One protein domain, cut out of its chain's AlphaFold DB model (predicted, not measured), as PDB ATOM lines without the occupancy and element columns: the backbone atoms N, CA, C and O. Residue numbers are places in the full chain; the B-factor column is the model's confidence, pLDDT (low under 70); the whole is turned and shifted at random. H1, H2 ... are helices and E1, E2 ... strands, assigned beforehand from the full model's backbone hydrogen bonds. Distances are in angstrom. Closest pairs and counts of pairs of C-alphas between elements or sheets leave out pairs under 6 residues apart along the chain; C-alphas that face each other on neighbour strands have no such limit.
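AT A GLANCE: This is residues 2 to 120 of the 143 residues of the protein "DNA_pol3_alpha domain-containing protein" of Fusobacterium necrophorum subsp. funduliforme 1_1_36S (UniProt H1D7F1). There is little regular structure: helix H1 and a small antiparallel sheet, E2 E1 E3, lie at opposite ends, with H3 between. The printed part has 119 residues, 46 in named elements of mixed class: H1 H2 H3 E1 E2 E3 H4 H5. It is only just compact, close to loose: radius of gyration of the C-alphas 15.8 A, spans 49 by 39 by 25 A.

HOW THE PARTS SIT: From H1, residues 2 to 15, look to H3, 30 to 34: close but not clearly touching, closest C-alphas 3 and 32, 7.3 A. H2, 25 to 28, touches H4, 90 to 93, closest C-alphas 25 and 92, 5.1 A. E1, 46 to 48, forms a hairpin with E2, 55 to 57, N 47 to O 56 2.8 A; E3, 79 to 83, is antiparallel to E1, N 48 to O 81 2.8 A. H5, 113 to 120, only grazes the sheet. H1, H3 and H5 have every O i to N i+4 pair within hydrogen-bond range.

IN THESE COORDINATES: Find C-alpha 2 at (145.878, 127.392, 160.104); H1 runs 20.1 A. H5 ends at C-alpha 120, (151.877, 118.382, 141.580).

THE WHOLE: The printed part has no cut; link H4 to H5 is long. Residues 62, 107, 117 and 120 have pLDDT under 70.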
ATOM      1  N   LEU A   2     145.386 126.126 160.682       89.00
ATOM      2  CA  LEU A   2     145.878 127.392 160.104       89.00
ATOM      3  C   LEU A   2     146.308 127.297 158.625       89.00
ATOM      4  O   LEU A   2     145.866 128.098 157.815       89.00
ATOM      5  N   TYR A   3     147.078 126.271 158.249       89.00
ATOM      6  CA  TYR A   3     147.488 126.055 156.853       89.00
ATOM      7  C   TYR A   3     146.319 125.836 155.877       89.00
ATOM      8  O   TYR A   3     146.407 126.232 154.721       89.00
ATOM      9  N   MET A   4     145.222 125.221 156.335       89.44
ATOM     10  CA  MET A   4     144.034 125.011 155.497       89.44
ATOM     11  C   MET A   4     143.288 126.328 155.268       89.44
ATOM     12  O   MET A   4     142.868 126.600 154.152       89.44
ATOM     13  N   LEU A   5     143.183 127.166 156.307       91.31
ATOM     14  CA  LEU A   5     142.582 128.500 156.203       91.31
ATOM     15  C   LEU A   5     143.417 129.430 155.313       91.31
ATOM     16  O   LEU A   5     142.863 130.154 154.490       91.31
ATOM     17  N   ALA A   6     144.746 129.383 155.451       90.94
ATOM     18  CA  ALA A   6     145.661 130.155 154.614       90.94
ATOM     19  C   ALA A   6     145.525 129.764 153.137       90.94
ATOM     20  O   ALA A   6     145.389 130.636 152.285       90.94
ATOM     21  N   ARG A   7     145.477 128.456 152.846       89.44
ATOM     22  CA  ARG A   7     145.217 127.943 151.497       89.44
ATOM     23  C   ARG A   7     143.914 128.496 150.930       89.44
ATOM     24  O   ARG A   7     143.921 129.017 149.823       89.44
ATOM     25  N   GLU A   8     142.818 128.395 151.678       89.38
ATOM     26  CA  GLU A   8     141.516 128.860 151.195       89.38
ATOM     27  C   GLU A   8     141.523 130.367 150.902       89.38
ATOM     28  O   GLU A   8     141.083 130.799 149.840       89.38
ATOM     29  N   SER A   9     142.136 131.159 151.786       89.94
ATOM     30  CA  SER A   9     142.255 132.615 151.619       89.94
ATOM     31  C   SER A   9     143.071 133.002 150.377       89.94
ATOM     32  O   SER A   9     142.690 133.915 149.640       89.94
ATOM     33  N   VAL A  10     144.185 132.303 150.119       89.81
ATOM     34  CA  VAL A  10     145.023 132.517 148.927       89.81
ATOM     35  C   VAL A  10     144.259 132.137 147.660       89.81
ATOM     36  O   VAL A  10     144.221 132.911 146.705       89.81
ATOM     37  N   MET A  11     143.596 130.979 147.658       86.94
ATOM     38  CA  MET A  11     142.818 130.515 146.510       86.94
ATOM     39  C   MET A  11     141.669 131.464 146.171       86.94
ATOM     40  O   MET A  11     141.495 131.811 145.004       86.94
ATOM     41  N   GLN A  12     140.918 131.923 147.174       88.25
ATOM     42  CA  GLN A  12     139.831 132.878 146.976       88.25
ATOM     43  C   GLN A  12     140.347 134.216 146.430       88.25
ATOM     44  O   GLN A  12     139.762 134.763 145.499       88.25
ATOM     45  N   SER A  13     141.469 134.718 146.953       90.69
ATOM     46  CA  SER A  13     142.085 135.958 146.460       90.69
ATOM     47  C   SER A  13     142.494 135.836 144.989       90.69
ATOM     48  O   SER A  13     142.100 136.671 144.173       90.69
ATOM     49  N   ASN A  14     143.179 134.744 144.628       86.62
ATOM     50  CA  ASN A  14     143.603 134.482 143.252       86.62
ATOM     51  C   ASN A  14     142.405 134.361 142.293       86.62
ATOM     52  O   ASN A  14     142.461 134.883 141.180       86.62
ATOM     53  N   ARG A  15     141.295 133.735 142.721       83.81
ATOM     54  CA  ARG A  15     140.046 133.661 141.931       83.81
ATOM     55  C   ARG A  15     139.418 135.025 141.679       83.81
ATOM     56  O   ARG A  15     138.895 135.262 140.596       83.81
ATOM     57  N   LEU A  16     139.479 135.916 142.663       87.75
ATOM     58  CA  LEU A  16     138.988 137.290 142.546       87.75
ATOM     59  C   LEU A  16     139.928 138.195 141.725       87.75
ATOM     60  O   LEU A  16     139.631 139.374 141.552       87.75
ATOM     61  N   GLY A  17     141.043 137.661 141.212       89.75
ATOM     62  CA  GLY A  17     142.029 138.401 140.423       89.75
ATOM     63  C   GLY A  17     143.073 139.145 141.261       89.75
ATOM     64  O   GLY A  17     143.865 139.905 140.706       89.75
ATOM     65  N   TYR A  18     143.109 138.924 142.578       90.19
ATOM     66  CA  TYR A  18     144.121 139.493 143.466       90.19
ATOM     67  C   TYR A  18     145.264 138.496 143.657       90.19
ATOM     68  O   TYR A  18     145.115 137.493 144.353       90.19
ATOM     69  N   ILE A  19     146.413 138.789 143.048       86.69
ATOM     70  CA  ILE A  19     147.619 137.962 143.175       86.69
ATOM     71  C   ILE A  19     148.179 138.103 144.593       86.69
ATOM     72  O   ILE A  19     148.482 139.209 145.045       86.69
ATOM     73  N   VAL A  20     148.353 136.973 145.278       88.44
ATOM     74  CA  VAL A  20     148.984 136.908 146.603       88.44
ATOM     75  C   VAL A  20     150.407 136.377 146.457       88.44
ATOM     76  O   VAL A  20     150.605 135.302 145.901       88.44
ATOM     77  N   GLY A  21     151.394 137.123 146.957       86.44
ATOM     78  CA  GLY A  21     152.792 136.679 147.009       86.44
ATOM     79  C   GLY A  21     153.182 136.135 148.384       86.44
ATOM     80  O   GLY A  21     152.668 136.601 149.408       86.44
ATOM     81  N   SER A  22     154.119 135.184 148.427       85.31
ATOM     82  CA  SER A  22     154.657 134.650 149.681       85.31
ATOM     83  C   SER A  22     155.492 135.686 150.434       85.31
ATOM     84  O   SER A  22     156.197 136.516 149.855       85.31
ATOM     85  N   ARG A  23     155.412 135.660 151.771       86.75
ATOM     86  CA  ARG A  23     156.200 136.529 152.660       86.75
ATOM     87  C   ARG A  23     156.554 135.813 153.959       86.75
ATOM     88  O   ARG A  23     155.762 135.043 154.496       86.75
ATOM     89  N   GLY A  24     157.718 136.155 154.512       86.44
ATOM     90  CA  GLY A  24     158.184 135.655 155.805       86.44
ATOM     91  C   GLY A  24     158.687 134.213 155.760       86.44
ATOM     92  O   GLY A  24     158.897 133.632 154.698       86.44
ATOM     93  N   SER A  25     158.886 133.618 156.935       88.44
ATOM     94  CA  SER A  25     159.514 132.298 157.063       88.44
ATOM     95  C   SER A  25     158.602 131.124 156.692       88.44
ATOM     96  O   SER A  25     159.080 129.993 156.628       88.44
ATOM     97  N   VAL A  26     157.316 131.356 156.400       87.81
ATOM     98  CA  VAL A  26     156.345 130.300 156.046       87.81
ATOM     99  C   VAL A  26     156.747 129.512 154.792       87.81
ATOM    100  O   VAL A  26     156.405 128.333 154.682       87.81
ATOM    101  N   GLY A  27     157.521 130.124 153.887       85.50
ATOM    102  CA  GLY A  27     158.072 129.477 152.690       85.50
ATOM    103  C   GLY A  27     159.133 128.407 152.983       85.50
ATOM    104  O   GLY A  27     159.387 127.552 152.147       85.50
ATOM    105  N   SER A  28     159.682 128.372 154.202       89.06
ATOM    106  CA  SER A  28     160.651 127.350 154.645       89.06
ATOM    107  C   SER A  28     160.018 125.966 154.854       89.06
ATOM    108  O   SER A  28     160.701 124.982 155.127       89.06
ATOM    109  N   MET A  29     158.687 125.885 154.806       89.06
ATOM    110  CA  MET A  29     157.928 124.670 155.060       89.06
ATOM    111  C   MET A  29     157.445 124.062 153.745       89.06
ATOM    112  O   MET A  29     156.626 124.651 153.043       89.06
ATOM    113  N   LEU A  30     157.864 122.824 153.463       87.31
ATOM    114  CA  LEU A  30     157.450 122.090 152.260       87.31
ATOM    115  C   LEU A  30     155.922 122.006 152.120       87.31
ATOM    116  O   LEU A  30     155.385 122.096 151.020       87.31
ATOM    117  N   ILE A  31     155.206 121.874 153.241       88.38
ATOM    118  CA  ILE A  31     153.741 121.825 153.237       88.38
ATOM    119  C   ILE A  31     153.111 123.133 152.729       88.38
ATOM    120  O   ILE A  31     152.074 123.072 152.078       88.38
ATOM    121  N   SER A  32     153.734 124.296 152.961       89.62
ATOM    122  CA  SER A  32     153.249 125.593 152.464       89.62
ATOM    123  C   SER A  32     153.288 125.650 150.943       89.62
ATOM    124  O   SER A  32     152.314 126.076 150.322       89.62
ATOM    125  N   MET A  33     154.384 125.162 150.355       88.56
ATOM    126  CA  MET A  33     154.540 125.034 148.907       88.56
ATOM    127  C   MET A  33     153.535 124.030 148.336       88.56
ATOM    128  O   MET A  33     152.791 124.337 147.409       88.56
ATOM    129  N   CYS A  34     153.428 122.843 148.943       85.56
ATOM    130  CA  CYS A  34     152.495 121.815 148.484       85.56
ATOM    131  C   CYS A  34     151.024 122.244 148.556       85.56
ATOM    132  O   CYS A  34     150.219 121.720 147.798       85.56
ATOM    133  N   LEU A  35     150.653 123.162 149.450       87.62
ATOM    134  CA  LEU A  35     149.286 123.681 149.556       87.62
ATOM    135  C   LEU A  35     149.018 124.899 148.662       87.62
ATOM    136  O   LEU A  35     147.888 125.385 148.665       87.62
ATOM    137  N   GLY A  36     150.023 125.399 147.937       85.88
ATOM    138  CA  GLY A  36     149.908 126.616 147.130       85.88
ATOM    139  C   GLY A  36     149.806 127.900 147.960       85.88
ATOM    140  O   GLY A  36     149.321 128.908 147.463       85.88
ATOM    141  N   VAL A  37     150.227 127.868 149.229       90.06
ATOM    142  CA  VAL A  37     150.287 129.057 150.104       90.06
ATOM    143  C   VAL A  37     151.568 129.859 149.854       90.06
ATOM    144  O   VAL A  37     151.605 131.059 150.101       90.06
ATOM    145  N   SER A  38     152.621 129.186 149.392       90.06
ATOM    146  CA  SER A  38     153.912 129.775 149.051       90.06
ATOM    147  C   SER A  38     154.361 129.256 147.692       90.06
ATOM    148  O   SER A  38     154.287 128.059 147.439       90.06
ATOM    149  N   GLU A  39     154.862 130.141 146.843       86.88
ATOM    150  CA  GLU A  39     155.503 129.811 145.568       86.88
ATOM    151  C   GLU A  39     156.956 129.350 145.738       86.88
ATOM    152  O   GLU A  39     157.506 128.691 144.864       86.88
ATOM    153  N   LEU A  40     157.571 129.673 146.878       88.62
ATOM    154  CA  LEU A  40     158.952 129.319 147.174       88.62
ATOM    155  C   LEU A  40     159.100 127.825 147.503       88.62
ATOM    156  O   LEU A  40     158.401 127.310 148.379       88.62
ATOM    157  N   SER A  41     160.049 127.163 146.837       89.94
ATOM    158  CA  SER A  41     160.401 125.759 147.056       89.94
ATOM    159  C   SER A  41     161.533 125.624 148.084       89.94
ATOM    160  O   SER A  41     162.675 125.968 147.784       89.94
ATOM    161  N   PRO A  42     161.282 125.108 149.306       89.62
ATOM    162  CA  PRO A  42     162.323 124.958 150.332       89.62
ATOM    163  C   PRO A  42     163.252 123.760 150.085       89.62
ATOM    164  O   PRO A  42     164.109 123.451 150.910       89.62
ATOM    165  N   LEU A  43     163.055 123.034 148.986       90.00
ATOM    166  CA  LEU A  43     163.856 121.869 148.641       90.00
ATOM    167  C   LEU A  43     165.266 122.282 148.212       90.00
ATOM    168  O   LEU A  43     165.521 123.437 147.877       90.00
ATOM    169  N   GLN A  44     166.177 121.310 148.218       90.25
ATOM    170  CA  GLN A  44     167.506 121.470 147.634       90.25
ATOM    171  C   GLN A  44     167.393 121.920 146.169       90.25
ATOM    172  O   GLN A  44     166.415 121.580 145.501       90.25
ATOM    173  N   ALA A  45     168.390 122.655 145.677       92.31
ATOM    174  CA  ALA A  45     168.487 123.029 144.272       92.31
ATOM    175  C   ALA A  45     168.296 121.811 143.349       92.31
ATOM    176  O   ALA A  45     168.898 120.746 143.535       92.31
ATOM    177  N   HIS A  46     167.411 121.951 142.370       91.94
ATOM    178  CA  HIS A  46     167.094 120.897 141.422       91.94
ATOM    179  C   HIS A  46     166.555 121.466 140.115       91.94
ATOM    180  O   HIS A  46     165.974 122.543 140.077       91.94
ATOM    181  N   TYR A  47     166.694 120.700 139.041       93.62
ATOM    182  CA  TYR A  47     165.997 120.966 137.793       93.62
ATOM    183  C   TYR A  47     164.612 120.342 137.819       93.62
ATOM    184  O   TYR A  47     164.470 119.169 138.167       93.62
ATOM    185  N   LEU A  48     163.611 121.091 137.370       91.62
ATOM    186  CA  LEU A  48     162.236 120.640 137.225       91.62
ATOM    187  C   LEU A  48     161.793 120.752 135.765       91.62
ATOM    188  O   LEU A  48     161.816 121.819 135.156       91.62
ATOM    189  N   CYS A  49     161.334 119.637 135.198       92.62
ATOM    190  CA  CYS A  49     160.720 119.655 133.875       92.62
ATOM    191  C   CYS A  49     159.240 120.082 133.965       92.62
ATOM    192  O   CYS A  49     158.455 119.402 134.643       92.62
ATOM    193  N   PRO A  50     158.798 121.124 133.231       89.88
ATOM    194  CA  PRO A  50     157.396 121.544 133.212       89.88
ATOM    195  C   PRO A  50     156.470 120.495 132.589       89.88
ATOM    196  O   PRO A  50     155.296 120.436 132.959       89.88
ATOM    197  N   THR A  51     156.974 119.645 131.695       89.94
ATOM    198  CA  THR A  51     156.152 118.706 130.922       89.94
ATOM    199  C   THR A  51     156.019 117.358 131.623       89.94
ATOM    200  O   THR A  51     154.929 116.990 132.062       89.94
ATOM    201  N   CYS A  52     157.122 116.624 131.795       89.50
ATOM    202  CA  CYS A  52     157.088 115.269 132.358       89.50
ATOM    203  C   CYS A  52     157.247 115.218 133.887       89.50
ATOM    204  O   CYS A  52     157.139 114.143 134.476       89.50
ATOM    205  N   LYS A  53     157.491 116.368 134.536       87.56
ATOM    206  CA  LYS A  53     157.688 116.496 135.995       87.56
ATOM    207  C   LYS A  53     158.873 115.702 136.542       87.56
ATOM    208  O   LYS A  53     158.901 115.377 137.727       87.56
ATOM    209  N   HIS A  54     159.842 115.391 135.684       89.81
ATOM    210  CA  HIS A  54     161.122 114.854 136.113       89.81
ATOM    211  C   HIS A  54     161.867 115.888 136.963       89.81
ATOM    212  O   HIS A  54     161.907 117.064 136.589       89.81
ATOM    213  N   ILE A  55     162.444 115.429 138.074       90.38
ATOM    214  CA  ILE A  55     163.369 116.189 138.907       90.38
ATOM    215  C   ILE A  55     164.763 115.589 138.802       90.38
ATOM    216  O   ILE A  55     164.932 114.372 138.944       90.38
ATOM    217  N   GLU A  56     165.749 116.468 138.658       91.38
ATOM    218  CA  GLU A  56     167.161 116.140 138.801       91.38
ATOM    219  C   GLU A  56     167.798 117.018 139.879       91.38
ATOM    220  O   GLU A  56     167.843 118.239 139.749       91.38
ATOM    221  N   TRP A  57     168.263 116.393 140.959       90.38
ATOM    222  CA  TRP A  57     168.878 117.079 142.096       90.38
ATOM    223  C   TRP A  57     170.300 117.522 141.766       90.38
ATOM    224  O   TRP A  57     171.053 116.759 141.163       90.38
ATOM    225  N   VAL A  58     170.671 118.721 142.211       89.50
ATOM    226  CA  VAL A  58     172.005 119.287 141.998       89.50
ATOM    227  C   VAL A  58     172.598 119.687 143.344       89.50
ATOM    228  O   VAL A  58     171.904 120.191 144.230       89.50
ATOM    229  N   GLU A  59     173.887 119.428 143.526       86.38
ATOM    230  CA  GLU A  59     174.650 120.010 144.626       86.38
ATOM    231  C   GLU A  59     175.325 121.276 144.108       86.38
ATOM    232  O   GLU A  59     176.143 121.213 143.193       86.38
ATOM    233  N   VAL A  60     174.938 122.417 144.669       81.88
ATOM    234  CA  VAL A  60     175.529 123.722 144.380       81.88
ATOM    235  C   VAL A  60     175.976 124.360 145.689       81.88
ATOM    236  O   VAL A  60     175.272 124.293 146.697       81.88
ATOM    237  N   ASP A  61     177.169 124.948 145.690       76.75
ATOM    238  CA  ASP A  61     177.738 125.589 146.873       76.75
ATOM    239  C   ASP A  61     177.385 127.078 146.878       76.75
ATOM    240  O   ASP A  61     178.023 127.892 146.215       76.75
ATOM    241  N   GLY A  62     176.366 127.444 147.658       67.12
ATOM    242  CA  GLY A  62     175.974 128.842 147.873       67.12
ATOM    243  C   GLY A  62     175.070 129.449 146.797       67.12
ATOM    244  O   GLY A  62     174.621 130.578 146.976       67.12
ATOM    245  N   GLU A  63     174.766 128.706 145.734       75.62
ATOM    246  CA  GLU A  63     173.763 129.071 144.729       75.62
ATOM    247  C   GLU A  63     172.412 128.431 145.063       75.62
ATOM    248  O   GLU A  63     172.327 127.429 145.780       75.62
ATOM    249  N   THR A  64     171.333 129.013 144.554       87.38
ATOM    250  CA  THR A  64     170.002 128.411 144.618       87.38
ATOM    251  C   THR A  64     169.674 127.729 143.300       87.38
ATOM    252  O   THR A  64     170.285 127.986 142.267       87.38
ATOM    253  N   GLY A  65     168.652 126.878 143.299       89.94
ATOM    254  CA  GLY A  65     168.119 126.323 142.064       89.94
ATOM    255  C   GLY A  65     167.677 127.397 141.073       89.94
ATOM    256  O   GLY A  65     167.760 127.165 139.880       89.94
ATOM    257  N   LEU A  66     167.287 128.589 141.536       89.75
ATOM    258  CA  LEU A  66     166.896 129.699 140.660       89.75
ATOM    259  C   LEU A  66     168.064 130.263 139.837       89.75
ATOM    260  O   LEU A  66     167.825 130.909 138.821       89.75
ATOM    261  N   ASP A  67     169.303 130.019 140.267       91.50
ATOM    262  CA  ASP A  67     170.515 130.480 139.587       91.50
ATOM    263  C   ASP A  67     170.999 129.476 138.521       91.50
ATOM    264  O   ASP A  67     171.912 129.771 137.747       91.50
ATOM    265  N   LEU A  68     170.392 128.284 138.460       91.06
ATOM    266  CA  LEU A  68     170.778 127.241 137.512       91.06
ATOM    267  C   LEU A  68     170.394 127.625 136.070       91.06
ATOM    268  O   LEU A  68     169.260 128.047 135.830       91.06
ATOM    269  N   PRO A  69     171.292 127.429 135.086       92.88
ATOM    270  CA  PRO A  69     170.988 127.696 133.685       92.88
ATOM    271  C   PRO A  69     169.981 126.686 133.131       92.88
ATOM    272  O   PRO A  69     170.040 125.502 133.454       92.88
ATOM    273  N   ASP A  70     169.108 127.136 132.233       94.44
ATOM    274  CA  ASP A  70     168.172 126.260 131.525       94.44
ATOM    275  C   ASP A  70     168.890 125.078 130.854       94.44
ATOM    276  O   ASP A  70     169.968 125.220 130.265       94.44
ATOM    277  N   LYS A  71     168.266 123.898 130.905       94.06
ATOM    278  CA  LYS A  71     168.810 122.679 130.290       94.06
ATOM    279  C   LYS A  71     167.729 121.799 129.681       94.06
ATOM    280  O   LYS A  71     166.569 121.891 130.055       94.06
ATOM    281  N   GLU A  72     168.103 120.870 128.811       96.75
ATOM    282  CA  GLU A  72     167.144 119.927 128.227       96.75
ATOM    283  C   GLU A  72     166.812 118.752 129.156       96.75
ATOM    284  O   GLU A  72     167.667 118.194 129.849       96.75
ATOM    285  N   CYS A  73     165.542 118.341 129.148       94.81
ATOM    286  CA  CYS A  73     165.081 117.196 129.917       94.81
ATOM    287  C   CYS A  73     165.539 115.864 129.303       94.81
ATOM    288  O   CYS A  73     165.146 115.565 128.175       94.81
ATOM    289  N   PRO A  74     166.192 114.961 130.065       94.38
ATOM    290  CA  PRO A  74     166.652 113.671 129.537       94.38
ATOM    291  C   PRO A  74     165.512 112.700 129.176       94.38
ATOM    292  O   PRO A  74     165.750 111.664 128.563       94.38
ATOM    293  N   HIS A  75     164.269 113.000 129.571       92.25
ATOM    294  CA  HIS A  75     163.106 112.140 129.322       92.25
ATOM    295  C   HIS A  75     162.198 112.622 128.192       92.25
ATOM    296  O   HIS A  75     161.581 111.798 127.520       92.25
ATOM    297  N   CYS A  76     162.044 113.936 128.025       93.94
ATOM    298  CA  CYS A  76     161.100 114.503 127.057       93.94
ATOM    299  C   CYS A  76     161.692 115.610 126.182       93.94
ATOM    300  O   CYS A  76     160.975 116.112 125.329       93.94
ATOM    301  N   HIS A  77     162.972 115.952 126.369       94.50
ATOM    302  CA  HIS A  77     163.721 116.962 125.611       94.50
ATOM    303  C   HIS A  77     163.177 118.398 125.703       94.50
ATOM    304  O   HIS A  77     163.698 119.292 125.054       94.50
ATOM    305  N   GLU A  78     162.168 118.643 126.541       95.62
ATOM    306  CA  GLU A  78     161.706 119.997 126.854       95.62
ATOM    307  C   GLU A  78     162.697 120.717 127.776       95.62
ATOM    308  O   GLU A  78     163.341 120.076 128.615       95.62
ATOM    309  N   THR A  79     162.752 122.044 127.685       96.00
ATOM    310  CA  THR A  79     163.540 122.876 128.596       96.00
ATOM    311  C   THR A  79     163.079 122.693 130.044       96.00
ATOM    312  O   THR A  79     161.908 122.859 130.394       96.00
ATOM    313  N   MET A  80     164.020 122.318 130.901       95.06
ATOM    314  CA  MET A  80     163.909 122.303 132.351       95.06
ATOM    315  C   MET A  80     164.463 123.605 132.911       95.06
ATOM    316  O   MET A  80     165.480 124.103 132.433       95.06
ATOM    317  N   TYR A  81     163.834 124.081 133.977       93.88
ATOM    318  CA  TYR A  81     164.276 125.238 134.745       93.88
ATOM    319  C   TYR A  81     164.740 124.789 136.127       93.88
ATOM    320  O   TYR A  81     164.338 123.727 136.619       93.88
ATOM    321  N   GLY A  82     165.598 125.585 136.747       93.12
ATOM    322  CA  GLY A  82     166.016 125.353 138.117       93.12
ATOM    323  C   GLY A  82     164.995 125.852 139.148       93.12
ATOM    324  O   GLY A  82     164.300 126.846 138.938       93.12
ATOM    325  N   ASP A  83     164.873 125.125 140.255       91.75
ATOM    326  CA  ASP A  83     163.998 125.420 141.392       91.75
ATOM    327  C   ASP A  83     164.636 124.910 142.701       91.75
ATOM    328  O   ASP A  83     165.573 124.108 142.700       91.75
ATOM    329  N   GLY A  84     164.124 125.360 143.844       91.12
ATOM    330  CA  GLY A  84     164.614 124.996 145.173       91.12
ATOM    331  C   GLY A  84     165.645 125.984 145.715       91.12
ATOM    332  O   GLY A  84     166.671 126.235 145.096       91.12
ATOM    333  N   VAL A  85     165.392 126.532 146.902       90.12
ATOM    334  CA  VAL A  85     166.273 127.522 147.557       90.12
ATOM    335  C   VAL A  85     166.976 126.988 148.813       90.12
ATOM    336  O   VAL A  85     167.583 127.757 149.547       90.12
ATOM    337  N   GLU A  86     166.866 125.683 149.087       87.38
ATOM    338  CA  GLU A  86     167.471 124.982 150.238       87.38
ATOM    339  C   GLU A  86     167.213 125.672 151.595       87.38
ATOM    340  O   GLU A  86     168.105 125.838 152.428       87.38
ATOM    341  N   THR A  87     165.961 126.066 151.851       86.62
ATOM    342  CA  THR A  87     165.578 126.691 153.127       86.62
ATOM    343  C   THR A  87     165.120 125.649 154.147       86.62
ATOM    344  O   THR A  87     164.212 124.857 153.899       86.62
ATOM    345  N   GLU A  88     165.691 125.692 155.350       83.75
ATOM    346  CA  GLU A  88     165.368 124.748 156.421       83.75
ATOM    347  C   GLU A  88     164.095 125.123 157.196       83.75
ATOM    348  O   GLU A  88     163.879 126.276 157.578       83.75
ATOM    349  N   SER A  89     163.276 124.121 157.536       83.06
ATOM    350  CA  SER A  89     162.015 124.309 158.271       83.06
ATOM    351  C   SER A  89     162.187 124.938 159.657       83.06
ATOM    352  O   SER A  89     161.252 125.574 160.155       83.06
ATOM    353  N   HIS A  90     163.370 124.819 160.274       82.06
ATOM    354  CA  HIS A  90     163.655 125.435 161.572       82.06
ATOM    355  C   HIS A  90     163.498 126.965 161.538       82.06
ATOM    356  O   HIS A  90     163.175 127.551 162.569       82.06
ATOM    357  N   ASN A  91     163.657 127.605 160.373       82.00
ATOM    358  CA  ASN A  91     163.426 129.042 160.204       82.00
ATOM    359  C   ASN A  91     161.968 129.441 160.483       82.00
ATOM    360  O   ASN A  91     161.688 130.596 160.806       82.00
ATOM    361  N   PHE A  92     161.031 128.493 160.369       84.50
ATOM    362  CA  PHE A  92     159.619 128.694 160.682       84.50
ATOM    363  C   PHE A  92     159.226 128.107 162.042       84.50
ATOM    364  O   PHE A  92     158.628 128.801 162.858       84.50
ATOM    365  N   VAL A  93     159.546 126.831 162.297       84.62
ATOM    366  CA  VAL A  93     159.069 126.117 163.501       84.62
ATOM    367  C   VAL A  93     160.029 126.174 164.692       84.62
ATOM    368  O   VAL A  93     159.654 125.776 165.790       84.62
ATOM    369  N   GLY A  94     161.273 126.618 164.492       81.62
ATOM    370  CA  GLY A  94     162.285 126.732 165.549       81.62
ATOM    371  C   GLY A  94     162.896 125.411 166.032       81.62
ATOM    372  O   GLY A  94     163.755 125.427 166.911       81.62
ATOM    373  N   TRP A  95     162.492 124.261 165.483       79.38
ATOM    374  CA  TRP A  95     163.006 122.958 165.904       79.38
ATOM    375  C   TRP A  95     164.316 122.602 165.197       79.38
ATOM    376  O   TRP A  95     164.347 122.445 163.978       79.38
ATOM    377  N   ILE A  96     165.380 122.409 165.977       80.25
ATOM    378  CA  ILE A  96     166.713 122.055 165.484       80.25
ATOM    379  C   ILE A  96     167.070 120.656 165.990       80.25
ATOM    380  O   ILE A  96     167.177 120.434 167.195       80.25
ATOM    381  N   SER A  97     167.294 119.709 165.077       76.06
ATOM    382  CA  SER A  97     167.906 118.424 165.432       76.06
ATOM    383  C   SER A  97     169.422 118.562 165.514       76.06
ATOM    384  O   SER A  97     170.029 119.183 164.641       76.06
ATOM    385  N   ARG A  98     170.037 117.956 166.531       82.12
ATOM    386  CA  ARG A  98     171.494 117.855 166.657       82.12
ATOM    387  C   ARG A  98     171.946 116.416 166.437       82.12
ATOM    388  O   ARG A  98     171.194 115.489 166.737       82.12
ATOM    389  N   ASP A  99     173.128 116.241 165.864       83.44
ATOM    390  CA  ASP A  99     173.786 114.937 165.804       83.44
ATOM    391  C   ASP A  99     174.410 114.560 167.162       83.44
ATOM    392  O   ASP A  99     174.357 115.323 168.129       83.44
ATOM    393  N   GLU A 100     174.996 113.364 167.235       86.44
ATOM    394  CA  GLU A 100     175.708 112.862 168.421       86.44
ATOM    395  C   GLU A 100     176.886 113.755 168.854       86.44
ATOM    396  O   GLU A 100     177.264 113.749 170.022       86.44
ATOM    397  N   ASN A 101     177.409 114.579 167.940       85.94
ATOM    398  CA  ASN A 101     178.502 115.525 168.167       85.94
ATOM    399  C   ASN A 101     177.999 116.948 168.494       85.94
ATOM    400  O   ASN A 101     178.790 117.886 168.591       85.94
ATOM    401  N   GLY A 102     176.683 117.139 168.652       80.38
ATOM    402  CA  GLY A 102     176.062 118.421 168.986       80.38
ATOM    403  C   GLY A 102     175.943 119.418 167.825       80.38
ATOM    404  O   GLY A 102     175.454 120.537 168.043       80.38
ATOM    405  N   LYS A 103     176.336 119.040 166.602       81.81
ATOM    406  CA  LYS A 103     176.210 119.860 165.389       81.81
ATOM    407  C   LYS A 103     174.761 119.861 164.912       81.81
ATOM    408  O   LYS A 103     174.057 118.859 165.010       81.81
ATOM    409  N   ILE A 104     174.312 120.995 164.374       79.06
ATOM    410  CA  ILE A 104     172.992 121.099 163.745       79.06
ATOM    411  C   ILE A 104     172.935 120.129 162.564       79.06
ATOM    412  O   ILE A 104     173.706 120.237 161.608       79.06
ATOM    413  N   LYS A 105     172.008 119.178 162.642       76.88
ATOM    414  CA  LYS A 105     171.728 118.230 161.577       76.88
ATOM    415  C   LYS A 105     170.807 118.909 160.571       76.88
ATOM    416  O   LYS A 105     169.605 119.017 160.814       76.88
ATOM    417  N   LYS A 106     171.386 119.342 159.450       70.88
ATOM    418  CA  LYS A 106     170.626 119.834 158.299       70.88
ATOM    419  C   LYS A 106     169.742 118.715 157.761       70.88
ATOM    420  O   LYS A 106     170.217 117.600 157.529       70.88
ATOM    421  N   LEU A 107     168.462 119.002 157.567       69.88
ATOM    422  CA  LEU A 107     167.509 118.028 157.054       69.88
ATOM    423  C   LEU A 107     167.306 118.264 155.556       69.88
ATOM    424  O   LEU A 107     166.467 119.064 155.152       69.88
ATOM    425  N   ARG A 108     168.087 117.564 154.728       72.06
ATOM    426  CA  ARG A 108     167.901 117.573 153.273       72.06
ATOM    427  C   ARG A 108     166.788 116.606 152.894       72.06
ATOM    428  O   ARG A 108     166.941 115.390 153.002       72.06
ATOM    429  N   PHE A 109     165.659 117.149 152.455       72.00
ATOM    430  CA  PHE A 109     164.573 116.352 151.901       72.00
ATOM    431  C   PHE A 109     164.750 116.216 150.394       72.00
ATOM    432  O   PHE A 109     164.511 117.161 149.651       72.00
ATOM    433  N   GLN A 110     165.111 115.018 149.943       76.94
ATOM    434  CA  GLN A 110     165.066 114.664 148.527       76.94
ATOM    435  C   GLN A 110     163.783 113.882 148.254       76.94
ATOM    436  O   GLN A 110     163.602 112.741 148.691       76.94
ATOM    437  N   ILE A 111     162.854 114.523 147.552       76.88
ATOM    438  CA  ILE A 111     161.598 113.901 147.143       76.88
ATOM    439  C   ILE A 111     161.868 113.027 145.918       76.88
ATOM    440  O   ILE A 111     162.432 113.462 144.918       76.88
ATOM    441  N   LYS A 112     161.431 111.767 145.964       78.38
ATOM    442  CA  LYS A 112     161.488 110.898 144.783       78.38
ATOM    443  C   LYS A 112     160.499 111.388 143.722       78.38
ATOM    444  O   LYS A 112     159.364 111.717 144.062       78.38
ATOM    445  N   ASN A 113     160.871 111.293 142.443       75.06
ATOM    446  CA  ASN A 113     160.044 111.692 141.290       75.06
ATOM    447  C   ASN A 113     158.576 111.226 141.376       75.06
ATOM    448  O   ASN A 113     157.654 111.992 141.110       75.06
ATOM    449  N   LYS A 114     158.331 109.991 141.837       73.06
ATOM    450  CA  LYS A 114     156.966 109.453 142.004       73.06
ATOM    451  C   LYS A 114     156.127 110.225 143.031       73.06
ATOM    452  O   LYS A 114     154.931 110.412 142.829       73.06
ATOM    453  N   LEU A 115     156.737 110.644 144.138       75.31
ATOM    454  CA  LEU A 115     156.052 111.385 145.196       75.31
ATOM    455  C   LEU A 115     155.836 112.848 144.788       75.31
ATOM    456  O   LEU A 115     154.770 113.402 145.039       75.31
ATOM    457  N   TRP A 116     156.800 113.441 144.081       73.50
ATOM    458  CA  TRP A 116     156.645 114.772 143.493       73.50
ATOM    459  C   TRP A 116     155.468 114.848 142.520       73.50
ATOM    460  O   TRP A 116     154.623 115.738 142.615       73.50
ATOM    461  N   PHE A 117     155.356 113.850 141.639       69.38
ATOM    462  CA  PHE A 117     154.239 113.733 140.709       69.38
ATOM    463  C   PHE A 117     152.887 113.726 141.436       69.38
ATOM    464  O   PHE A 117     151.921 114.325 140.965       69.38
ATOM    465  N   TYR A 118     152.809 113.091 142.608       71.88
ATOM    466  CA  TYR A 118     151.592 113.094 143.414       71.88
ATOM    467  C   TYR A 118     151.245 114.499 143.929       71.88
ATOM    468  O   TYR A 118     150.102 114.927 143.777       71.88
ATOM    469  N   PHE A 119     152.217 115.238 144.474       70.25
ATOM    470  CA  PHE A 119     151.993 116.602 144.967       70.25
ATOM    471  C   PHE A 119     151.551 117.559 143.859       70.25
ATOM    472  O   PHE A 119     150.570 118.282 144.027       70.25
ATOM    473  N   TYR A 120     152.213 117.508 142.702       68.31
ATOM    474  CA  TYR A 120     151.877 118.382 141.580       68.31
ATOM    475  C   TYR A 120     150.445 118.143 141.071       68.31
ATOM    476  O   TYR A 120     149.685 119.082 140.831       68.31
TER     477      TYR A 120